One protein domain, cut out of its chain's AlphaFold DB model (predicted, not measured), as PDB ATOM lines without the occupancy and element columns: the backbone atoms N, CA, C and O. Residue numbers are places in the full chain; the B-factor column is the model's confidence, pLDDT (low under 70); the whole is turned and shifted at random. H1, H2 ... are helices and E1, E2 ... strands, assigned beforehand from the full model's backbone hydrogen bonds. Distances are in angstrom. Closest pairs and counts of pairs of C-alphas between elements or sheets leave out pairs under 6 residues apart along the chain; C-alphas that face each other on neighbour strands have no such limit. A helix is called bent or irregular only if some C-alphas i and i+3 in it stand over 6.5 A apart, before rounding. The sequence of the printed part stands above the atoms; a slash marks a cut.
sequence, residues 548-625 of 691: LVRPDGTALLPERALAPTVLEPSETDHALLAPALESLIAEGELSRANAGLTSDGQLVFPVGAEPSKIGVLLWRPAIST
ATOM      1  N   LEU A 548      45.421 -41.711  -1.928       86.50
ATOM      2  CA  LEU A 548      46.005 -40.392  -2.109       86.50
ATOM      3  C   LEU A 548      47.510 -40.565  -2.328       86.50
ATOM      4  O   LEU A 548      48.233 -40.933  -1.402       86.50
ATOM      5  N   VAL A 549      47.972 -40.319  -3.553       85.88
ATOM      6  CA  VAL A 549      49.393 -40.398  -3.903       85.88
ATOM      7  C   VAL A 549      50.026 -39.024  -3.747       85.88
ATOM      8  O   VAL A 549      49.519 -38.032  -4.268       85.88
ATOM      9  N   ARG A 550      51.122 -38.966  -3.000       84.75
ATOM     10  CA  ARG A 550      51.881 -37.750  -2.724       84.75
ATOM     11  C   ARG A 550      52.915 -37.468  -3.821       84.75
ATOM     12  O   ARG A 550      53.233 -38.363  -4.603       84.75
ATOM     13  N   PRO A 551      53.486 -36.246  -3.861       80.44
ATOM     14  CA  PRO A 551      54.508 -35.885  -4.848       80.44
ATOM     15  C   PRO A 551      55.772 -36.762  -4.829       80.44
ATOM     16  O   PRO A 551      56.472 -36.841  -5.830       80.44
ATOM     17  N   ASP A 552      56.067 -37.436  -3.715       80.50
ATOM     18  CA  ASP A 552      57.182 -38.385  -3.571       80.50
ATOM     19  C   ASP A 552      56.842 -39.812  -4.059       80.50
ATOM     20  O   ASP A 552      57.687 -40.700  -3.998       80.50
ATOM     21  N   GLY A 553      55.612 -40.047  -4.531       86.69
ATOM     22  CA  GLY A 553      55.099 -41.362  -4.928       86.69
ATOM     23  C   GLY A 553      54.530 -42.189  -3.771       86.69
ATOM     24  O   GLY A 553      54.018 -43.283  -3.994       86.69
ATOM     25  N   THR A 554      54.561 -41.692  -2.531       90.31
ATOM     26  CA  THR A 554      53.955 -42.393  -1.391       90.31
ATOM     27  C   THR A 554      52.432 -42.426  -1.544       90.31
ATOM     28  O   THR A 554      51.807 -41.380  -1.719       90.31
ATOM     29  N   ALA A 555      51.817 -43.605  -1.428       90.38
ATOM     30  CA  ALA A 555      50.367 -43.775  -1.524       90.38
ATOM     31  C   ALA A 555      49.740 -44.045  -0.149       90.38
ATOM     32  O   ALA A 555      50.220 -44.893   0.607       90.38
ATOM     33  N   LEU A 556      48.660 -43.321   0.160       91.12
ATOM     34  CA  LEU A 556      47.916 -43.419   1.415       91.12
ATOM     35  C   LEU A 556      46.477 -43.861   1.170       91.12
ATOM     36  O   LEU A 556      45.743 -43.205   0.432       91.12
ATOM     37  N   LEU A 557      46.039 -44.910   1.860       90.25
ATOM     38  CA  LEU A 557      44.643 -45.346   1.850       90.25
ATOM     39  C   LEU A 557      44.134 -45.495   3.290       90.25
ATOM     40  O   LEU A 557      44.744 -46.236   4.058       90.25
ATOM     41  N   PRO A 558      43.028 -44.840   3.695       89.38
ATOM     42  CA  PRO A 558      42.401 -45.110   4.987       89.38
ATOM     43  C   PRO A 558      42.100 -46.598   5.153       89.38
ATOM     44  O   PRO A 558      41.510 -47.198   4.259       89.38
ATOM     45  N   GLU A 559      42.439 -47.191   6.299       88.38
ATOM     46  CA  GLU A 559      42.242 -48.637   6.519       88.38
ATOM     47  C   GLU A 559      40.772 -49.045   6.325       88.38
ATOM     48  O   GLU A 559      40.475 -50.057   5.696       88.38
ATOM     49  N   ARG A 560      39.838 -48.182   6.747       84.06
ATOM     50  CA  ARG A 560      38.390 -48.359   6.533       84.06
ATOM     51  C   ARG A 560      37.961 -48.385   5.060       84.06
ATOM     52  O   ARG A 560      36.885 -48.886   4.758       84.06
ATOM     53  N   ALA A 561      38.761 -47.811   4.162       85.31
ATOM     54  CA  ALA A 561      38.486 -47.769   2.729       85.31
ATOM     55  C   ALA A 561      39.046 -48.994   1.991       85.31
ATOM     56  O   ALA A 561      38.644 -49.238   0.862       85.31
ATOM     57  N   LEU A 562      39.916 -49.801   2.616       86.69
ATOM     58  CA  LEU A 562      40.530 -50.951   1.950       86.69
ATOM     59  C   LEU A 562      39.485 -51.957   1.461       86.69
ATOM     60  O   LEU A 562      39.474 -52.331   0.291       86.69
ATOM     61  N   ALA A 563      38.605 -52.394   2.359       84.69
ATOM     62  CA  ALA A 563      37.656 -53.450   2.054       84.69
ATOM     63  C   ALA A 563      36.678 -53.113   0.912       84.69
ATOM     64  O   ALA A 563      36.595 -53.918  -0.013       84.69
ATOM     65  N   PRO A 564      36.017 -51.935   0.891       82.69
ATOM     66  CA  PRO A 564      35.154 -51.562  -0.231       82.69
ATOM     67  C   PRO A 564      35.913 -51.301  -1.543       82.69
ATOM     68  O   PRO A 564      35.282 -51.198  -2.587       82.69
ATOM     69  N   THR A 565      37.243 -51.156  -1.513       84.38
ATOM     70  CA  THR A 565      38.061 -50.980  -2.724       84.38
ATOM     71  C   THR A 565      38.602 -52.298  -3.285       84.38
ATOM     72  O   THR A 565      38.792 -52.413  -4.493       84.38
ATOM     73  N   VAL A 566      38.892 -53.280  -2.429       85.19
ATOM     74  CA  VAL A 566      39.523 -54.553  -2.825       85.19
ATOM     75  C   VAL A 566      38.502 -55.637  -3.161       85.19
ATOM     76  O   VAL A 566      38.754 -56.450  -4.055       85.19
ATOM     77  N   LEU A 567      37.400 -55.682  -2.414       81.88
ATOM     78  CA  LEU A 567      36.392 -56.731  -2.524       81.88
ATOM     79  C   LEU A 567      35.354 -56.372  -3.582       81.88
ATOM     80  O   LEU A 567      34.931 -55.219  -3.692       81.88
ATOM     81  N   GLU A 568      34.924 -57.371  -4.346       76.75
ATOM     82  CA  GLU A 568      33.784 -57.200  -5.242       76.75
ATOM     83  C   GLU A 568      32.475 -57.055  -4.443       76.75
ATOM     84  O   GLU A 568      32.378 -57.555  -3.324       76.75
ATOM     85  N   PRO A 569      31.413 -56.440  -5.001       69.06
ATOM     86  CA  PRO A 569      30.122 -56.310  -4.312       69.06
ATOM     87  C   PRO A 569      29.488 -57.644  -3.864       69.06
ATOM     88  O   PRO A 569      28.610 -57.653  -3.004       69.06
ATOM     89  N   SER A 570      29.908 -58.764  -4.458       66.38
ATOM     90  CA  SER A 570      29.522 -60.138  -4.112       66.38
ATOM     91  C   SER A 570      30.318 -60.725  -2.932       66.38
ATOM     92  O   SER A 570      29.855 -61.671  -2.293       66.38
ATOM     93  N   GLU A 571      31.490 -60.168  -2.617       68.88
ATOM     94  CA  GLU A 571      32.394 -60.596  -1.548       68.88
ATOM     95  C   GLU A 571      32.113 -59.773  -0.273       68.88
ATOM     96  O   GLU A 571      32.531 -58.626  -0.134       68.88
ATOM     97  N   THR A 572      31.388 -60.352   0.689       65.94
ATOM     98  CA  THR A 572      30.991 -59.658   1.936       65.94
ATOM     99  C   THR A 572      31.884 -59.968   3.139       65.94
ATOM    100  O   THR A 572      31.795 -59.286   4.160       65.94
ATOM    101  N   ASP A 573      32.764 -60.968   3.037       75.12
ATOM    102  CA  ASP A 573      33.623 -61.368   4.150       75.12
ATOM    103  C   ASP A 573      34.919 -60.547   4.198       75.12
ATOM    104  O   ASP A 573      35.958 -60.903   3.634       75.12
ATOM    105  N   HIS A 574      34.861 -59.429   4.922       73.25
ATOM    106  CA  HIS A 574      36.018 -58.578   5.190       73.25
ATOM    107  C   HIS A 574      37.157 -59.303   5.931       73.25
ATOM    108  O   HIS A 574      38.304 -58.854   5.847       73.25
ATOM    109  N   ALA A 575      36.886 -60.421   6.621       75.69
ATOM    110  CA  ALA A 575      37.911 -61.171   7.344       75.69
ATOM    111  C   ALA A 575      38.937 -61.823   6.401       75.69
ATOM    112  O   ALA A 575      40.079 -62.045   6.804       75.69
ATOM    113  N   LEU A 576      38.576 -62.047   5.132       80.50
ATOM    114  CA  LEU A 576      39.474 -62.600   4.115       80.50
ATOM    115  C   LEU A 576      40.688 -61.700   3.840       80.50
ATOM    116  O   LEU A 576      41.749 -62.198   3.469       80.50
ATOM    117  N   LEU A 577      40.564 -60.382   4.047       85.50
ATOM    118  CA  LEU A 577      41.644 -59.423   3.798       85.50
ATOM    119  C   LEU A 577      42.730 -59.452   4.870       85.50
ATOM    120  O   LEU A 577      43.883 -59.150   4.566       85.50
ATOM    121  N   ALA A 578      42.379 -59.804   6.111       86.81
ATOM    122  CA  ALA A 578      43.282 -59.657   7.246       86.81
ATOM    123  C   ALA A 578      44.574 -60.488   7.093       86.81
ATOM    124  O   ALA A 578      45.647 -59.897   7.200       86.81
ATOM    125  N   PRO A 579      44.542 -61.792   6.742       89.75
ATOM    126  CA  PRO A 579      45.771 -62.572   6.573       89.75
ATOM    127  C   PRO A 579      46.688 -62.032   5.465       89.75
ATOM    128  O   PRO A 579      47.906 -61.986   5.633       89.75
ATOM    129  N   ALA A 580      46.114 -61.596   4.338       90.81
ATOM    130  CA  ALA A 580      46.883 -61.054   3.219       90.81
ATOM    131  C   ALA A 580      47.495 -59.684   3.550       90.81
ATOM    132  O   ALA A 580      48.647 -59.430   3.197       90.81
ATOM    133  N   LEU A 581      46.752 -58.827   4.257       92.31
ATOM    134  CA  LEU A 581      47.230 -57.528   4.721       92.31
ATOM    135  C   LEU A 581      48.366 -57.673   5.743       92.31
ATOM    136  O   LEU A 581      49.395 -57.022   5.590       92.31
ATOM    137  N   GLU A 582      48.214 -58.542   6.748       92.69
ATOM    138  CA  GLU A 582      49.273 -58.781   7.739       92.69
ATOM    139  C   GLU A 582      50.542 -59.341   7.087       92.69
ATOM    140  O   GLU A 582      51.644 -58.937   7.444       92.69
ATOM    141  N   SER A 583      50.402 -60.211   6.081       91.44
ATOM    142  CA  SER A 583      51.545 -60.722   5.318       91.44
ATOM    143  C   SER A 583      52.280 -59.608   4.564       91.44
ATOM    144  O   SER A 583      53.502 -59.563   4.620       91.44
ATOM    145  N   LEU A 584      51.563 -58.680   3.914       92.88
ATOM    146  CA  LEU A 584      52.176 -57.532   3.226       92.88
ATOM    147  C   LEU A 584      52.876 -56.569   4.195       92.88
ATOM    148  O   LEU A 584      53.903 -55.986   3.856       92.88
ATOM    149  N   ILE A 585      52.336 -56.407   5.406       92.81
ATOM    150  CA  ILE A 585      52.968 -55.593   6.450       92.81
ATOM    151  C   ILE A 585      54.228 -56.282   6.985       92.81
ATOM    152  O   ILE A 585      55.258 -55.630   7.148       92.81
ATOM    153  N   ALA A 586      54.174 -57.595   7.220       88.88
ATOM    154  CA  ALA A 586      55.323 -58.379   7.669       88.88
ATOM    155  C   ALA A 586      56.453 -58.416   6.625       88.88
ATOM    156  O   ALA A 586      57.627 -58.392   6.989       88.88
ATOM    157  N   GLU A 587      56.101 -58.430   5.339       88.50
ATOM    158  CA  GLU A 587      57.031 -58.358   4.204       88.50
ATOM    159  C   GLU A 587      57.598 -56.943   3.981       88.50
ATOM    160  O   GLU A 587      58.548 -56.776   3.220       88.50
ATOM    161  N   GLY A 588      57.060 -55.924   4.662       87.19
ATOM    162  CA  GLY A 588      57.499 -54.530   4.544       87.19
ATOM    163  C   GLY A 588      56.973 -53.794   3.305       87.19
ATOM    164  O   GLY A 588      57.331 -52.639   3.093       87.19
ATOM    165  N   GLU A 589      56.099 -54.427   2.519       89.50
ATOM    166  CA  GLU A 589      55.460 -53.844   1.329       89.50
ATOM    167  C   GLU A 589      54.427 -52.768   1.695       89.50
ATOM    168  O   GLU A 589      54.195 -51.817   0.949       89.50
ATOM    169  N   LEU A 590      53.802 -52.896   2.868       93.19
ATOM    170  CA  LEU A 590      52.902 -51.898   3.440       93.19
ATOM    171  C   LEU A 590      53.289 -51.587   4.881       93.19
ATOM    172  O   LEU A 590      53.856 -52.404   5.598       93.19
ATOM    173  N   SER A 591      52.919 -50.399   5.348       93.06
ATOM    174  CA  SER A 591      53.014 -50.047   6.765       93.06
ATOM    175  C   SER A 591      51.736 -49.370   7.243       93.06
ATOM    176  O   SER A 591      51.059 -48.689   6.472       93.06
ATOM    177  N   ARG A 592      51.394 -49.562   8.520       93.62
ATOM    178  CA  ARG A 592      50.314 -48.816   9.173       93.62
ATOM    179  C   ARG A 592      50.854 -47.515   9.737       93.62
ATOM    180  O   ARG A 592      51.910 -47.492  10.370       93.62
ATOM    181  N   ALA A 593      50.109 -46.440   9.545       89.31
ATOM    182  CA  ALA A 593      50.392 -45.158  10.159       89.31
ATOM    183  C   ALA A 593      49.091 -44.452  10.550       89.31
ATOM    184  O   ALA A 593      47.995 -44.898  10.222       89.31
ATOM    185  N   ASN A 594      49.219 -43.330  11.254       87.31
ATOM    186  CA  ASN A 594      48.096 -42.434  11.497       87.31
ATOM    187  C   ASN A 594      48.188 -41.243  10.537       87.31
ATOM    188  O   ASN A 594      49.287 -40.753  10.282       87.31
ATOM    189  N   ALA A 595      47.046 -40.770  10.046       83.31
ATOM    190  CA  ALA A 595      46.896 -39.514   9.315       83.31
ATOM    191  C   ALA A 595      45.900 -38.595  10.041       83.31
ATOM    192  O   ALA A 595      45.036 -39.072  10.782       83.31
ATOM    193  N   GLY A 596      46.045 -37.286   9.843       81.75
ATOM    194  CA  GLY A 596      45.066 -36.283  10.253       81.75
ATOM    195  C   GLY A 596      43.946 -36.141   9.223       81.75
ATOM    196  O   GLY A 596      44.138 -36.470   8.048       81.75
ATOM    197  N   LEU A 597      42.789 -35.647   9.657       76.81
ATOM    198  CA  LEU A 597      41.743 -35.144   8.768       76.81
ATOM    199  C   LEU A 597      41.524 -33.662   9.057       76.81
ATOM    200  O   LEU A 597      41.202 -33.310  10.195       76.81
ATOM    201  N   THR A 598      41.632 -32.830   8.020       73.81
ATOM    202  CA  THR A 598      41.254 -31.417   8.123       73.81
ATOM    203  C   THR A 598      39.755 -31.276   8.397       73.81
ATOM    204  O   THR A 598      38.975 -32.216   8.205       73.81
ATOM    205  N   SER A 599      39.321 -30.073   8.783       72.62
ATOM    206  CA  SER A 599      37.897 -29.721   8.909       72.62
ATOM    207  C   SER A 599      37.080 -30.008   7.644       72.62
ATOM    208  O   SER A 599      35.885 -30.274   7.742       72.62
ATOM    209  N   ASP A 600      37.736 -30.022   6.482       71.62
ATOM    210  CA  ASP A 600      37.125 -30.259   5.170       71.62
ATOM    211  C   ASP A 600      37.206 -31.737   4.738       71.62
ATOM    212  O   ASP A 600      36.891 -32.085   3.599       71.62
ATOM    213  N   GLY A 601      37.653 -32.627   5.631       69.62
ATOM    214  CA  GLY A 601      37.753 -34.066   5.386       69.62
ATOM    215  C   GLY A 601      38.941 -34.494   4.517       69.62
ATOM    216  O   GLY A 601      38.969 -35.640   4.066       69.62
ATOM    217  N   GLN A 602      39.922 -33.615   4.284       74.94
ATOM    218  CA  GLN A 602      41.133 -33.940   3.523       74.94
ATOM    219  C   GLN A 602      42.159 -34.659   4.401       74.94
ATOM    220  O   GLN A 602      42.363 -34.309   5.562       74.94
ATOM    221  N   LEU A 603      42.827 -35.666   3.833       75.81
ATOM    222  CA  LEU A 603      43.877 -36.429   4.511       75.81
ATOM    223  C   LEU A 603      45.170 -35.612   4.628       75.81
ATOM    224  O   LEU A 603      45.720 -35.176   3.619       75.81
ATOM    225  N   VAL A 604      45.703 -35.492   5.846       76.75
ATOM    226  CA  VAL A 604      46.986 -34.828   6.136       76.75
ATOM    227  C   VAL A 604      47.982 -35.832   6.705       76.75
ATOM    228  O   VAL A 604      47.710 -36.516   7.693       76.75
ATOM    229  N   PHE A 605      49.167 -35.920   6.099       73.56
ATOM    230  CA  PHE A 605      50.240 -36.810   6.542       73.56
ATOM    231  C   PHE A 605      51.620 -36.165   6.309       73.56
ATOM    232  O   PHE A 605      51.868 -35.676   5.204       73.56
ATOM    233  N   PRO A 606      52.557 -36.190   7.281       73.06
ATOM    234  CA  PRO A 606      52.443 -36.770   8.625       73.06
ATOM    235  C   PRO A 606      51.462 -35.999   9.528       73.06
ATOM    236  O   PRO A 606      51.123 -34.853   9.247       73.06
ATOM    237  N   VAL A 607      50.985 -36.634  10.606       74.44
ATOM    238  CA  VAL A 607      50.037 -36.017  11.554       74.44
ATOM    239  C   VAL A 607      50.697 -34.824  12.253       74.44
ATOM    240  O   VAL A 607      51.676 -35.007  12.976       74.44
ATOM    241  N   GLY A 608      50.163 -33.617  12.052       66.25
ATOM    242  CA  GLY A 608      50.513 -32.428  12.836       66.25
ATOM    243  C   GLY A 608      49.852 -32.422  14.225       66.25
ATOM    244  O   GLY A 608      49.435 -33.458  14.736       66.25
ATOM    245  N   ALA A 609      49.695 -31.247  14.840       56.44
ATOM    246  CA  ALA A 609      49.001 -31.082  16.128       56.44
ATOM    247  C   ALA A 609      47.457 -31.118  16.009       56.44
ATOM    248  O   ALA A 609      46.756 -30.441  16.758       56.44
ATOM    249  N   GLU A 610      46.916 -31.867  15.045       57.94
ATOM    250  CA  GLU A 610      45.475 -31.922  14.786       57.94
ATOM    251  C   GLU A 610      44.741 -32.941  15.682       57.94
ATOM    252  O   GLU A 610      45.312 -33.973  16.053       57.94
ATOM    253  N   PRO A 611      43.465 -32.683  16.037       55.84
ATOM    254  CA  PRO A 611      42.743 -33.467  17.039       55.84
ATOM    255  C   PRO A 611      42.210 -34.822  16.544       55.84
ATOM    256  O   PRO A 611      41.946 -35.690  17.375       55.84
ATOM    257  N   SER A 612      42.046 -35.044  15.231       66.25
ATOM    258  CA  SER A 612      41.478 -36.294  14.699       66.25
ATOM    259  C   SER A 612      42.541 -37.151  14.003       66.25
ATOM    260  O   SER A 612      43.190 -36.715  13.058       66.25
ATOM    261  N   LYS A 613      42.750 -38.379  14.500       79.31
ATOM    262  CA  LYS A 613      43.692 -39.362  13.942       79.31
ATOM    263  C   LYS A 613      42.914 -40.523  13.339       79.31
ATOM    264  O   LYS A 613      42.062 -41.097  14.015       79.31
ATOM    265  N   ILE A 614      43.229 -40.891  12.103       85.12
ATOM    266  CA  ILE A 614      42.681 -42.077  11.440       85.12
ATOM    267  C   ILE A 614      43.798 -43.018  10.991       85.12
ATOM    268  O   ILE A 614      44.860 -42.565  10.565       85.12
ATOM    269  N   GLY A 615      43.549 -44.327  11.083       87.06
ATOM    270  CA  GLY A 615      44.468 -45.356  10.593       87.06
ATOM    271  C   GLY A 615      44.526 -45.368   9.066       87.06
ATOM    272  O   GLY A 615      43.487 -45.364   8.392       87.06
ATOM    273  N   VAL A 616      45.739 -45.363   8.523       90.75
ATOM    274  CA  VAL A 616      46.018 -45.406   7.086       90.75
ATOM    275  C   VAL A 616      47.045 -46.489   6.769       90.75
ATOM    276  O   VAL A 616      48.007 -46.698   7.511       90.75
ATOM    277  N   LEU A 617      46.857 -47.136   5.623       92.31
ATOM    278  CA  LEU A 617      47.856 -47.973   4.976       92.31
ATOM    279  C   LEU A 617      48.740 -47.105   4.102       92.31
ATOM    280  O   LEU A 617      48.253 -46.276   3.328       92.31
ATOM    281  N   LEU A 618      50.037 -47.330   4.231       92.44
ATOM    282  CA  LEU A 618      51.064 -46.589   3.541       92.44
ATOM    283  C   LEU A 618      51.879 -47.531   2.664       92.44
ATOM    284  O   LEU A 618      52.507 -48.462   3.170       92.44
ATOM    285  N   TRP A 619      51.911 -47.233   1.372       93.94
ATOM    286  CA  TRP A 619      52.873 -47.806   0.440       93.94
ATOM    287  C   TRP A 619      53.923 -46.748   0.099       93.94
ATOM    288  O   TRP A 619      53.568 -45.611  -0.223       93.94
ATOM    289  N   ARG A 620      55.205 -47.112   0.165       91.06
ATOM    290  CA  ARG A 620      56.315 -46.239  -0.233       91.06
ATOM    291  C   ARG A 620      57.071 -46.884  -1.392       91.06
ATOM    292  O   ARG A 620      57.392 -48.065  -1.285       91.06
ATOM    293  N   PRO A 621      57.404 -46.133  -2.453       88.50
ATOM    294  CA  PRO A 621      58.282 -46.655  -3.485       88.50
ATOM    295  C   PRO A 621      59.672 -46.926  -2.895       88.50
ATOM    296  O   PRO A 621      60.235 -46.083  -2.191       88.50
ATOM    297  N   ALA A 622      60.248 -48.087  -3.205       85.25
ATOM    298  CA  ALA A 622      61.646 -48.374  -2.917       85.25
ATOM    299  C   ALA A 622      62.506 -47.625  -3.938       85.25
ATOM    300  O   ALA A 622      62.744 -48.112  -5.043       85.25
ATOM    301  N   ILE A 623      62.903 -46.402  -3.590       81.62
ATOM    302  CA  ILE A 623      63.763 -45.572  -4.431       81.62
ATOM    303  C   ILE A 623      65.199 -45.744  -3.954       81.62
ATOM    304  O   ILE A 623      65.523 -45.403  -2.816       81.62
ATOM    305  N   SER A 624      66.065 -46.232  -4.830       74.31
ATOM    306  CA  SER A 624      67.507 -46.218  -4.609       74.31
ATOM    307  C   SER A 624      68.208 -45.661  -5.837       74.31
ATOM    308  O   SER A 624      67.690 -45.688  -6.952       74.31
ATOM    309  N   THR A 625      69.412 -45.145  -5.659       53.53
ATOM    310  CA  THR A 625      70.343 -45.056  -6.780       53.53
ATOM    311  C   THR A 625      70.829 -46.476  -7.092       53.53
ATOM    312  O   THR A 625      70.905 -47.302  -6.171       53.53
TER     313      THR A 625
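What this domain is: This is residues 548 to 625 of the 691 residues of an uncharacterized protein of Acrocarpospora pleiomorpha (UniProt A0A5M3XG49). A small, strongly twisted three-stranded sheet and two helices make an open triangular frame: H1 leaves the end of E1, H2 slants back from near H1 to the start of E2, and the middle between H1, H2 and the sheet is largely empty. A long loop, residues 598 to 612, folds at the far end of the E2-E3 hairpin, and a tail, residues 620 to 625, leads away from the end of E3. The printed part has 78 residues, with named elements in the order E1, H1, H2, E2, E3; the sheet order is E1, E3, E2, antiparallel throughout, and the class is mixed. It is only just loose, close to compact, with a radius of gyration of the C-alphas of 14.0 A, and flat, spanning 39 by 37 by 18 A.

How they stand to each other: Residues 548 to 549 pair antiparallel with residues 555 to 556 of the edge strand E1, residues 555 to 558. Its antiparallel neighbour is the inner strand E3, residues 613 to 619, with N 557 and O 617 within hydrogen-bond range at 3.0 A. H1, residues 559 to 566, is on the sheet at a height of 6.5 A, over none of the strands; its closest C-alphas to E3 are those of Glu 559 and Val 616, 5.0 A apart. H2, residues 574 to 586, is close to H1 but not clearly touching, the closest C-alphas being those of Ala 563 and His 574 at 6.2 A. They run opposite ways at a steep tilt of 69 degrees, only just short of about perpendicular. H2 only grazes the sheet, with residues 581 to 585. The other edge strand, E2, residues 591 to 597, forms an antiparallel hairpin with E3, with N 593 and O 616 at 2.9 A. E1, H1, H2 and E2 form a split strand-helix-strand unit, two strands of one sheet joined along the chain through helices, with E3 between them in the sheet; its crossover is right-handed. O i to N i+4 pairs are within range in 2 of 4 cases in H1 and 6 of 9 in H2.

Where its parts are: E1 begins at C-alpha 555, (50.367, -43.775, -1.524), and is 10.4 A long. H1 measures 11.4 A and is irregular, but only just: C-alphas 560 and 563 are 6.8 A apart. H2 measures 19.5 A and is also only just irregular, with C-alphas 576 and 579 6.8 A apart. E2 is 18.8 A long; E3 is 18.4 A long and ends at C-alpha 619, (52.873, -47.806, 0.440).

The domain as a whole: The two C-alphas farthest apart, those of Ser 570 and Thr 625, are 43.6 A apart. The printed part has no cut; the link from E2 to E3 is long, with 15 residues. Its mean pLDDT is 81.7, with residues 569 to 572, 601, 608 to 612 and 625 under 70.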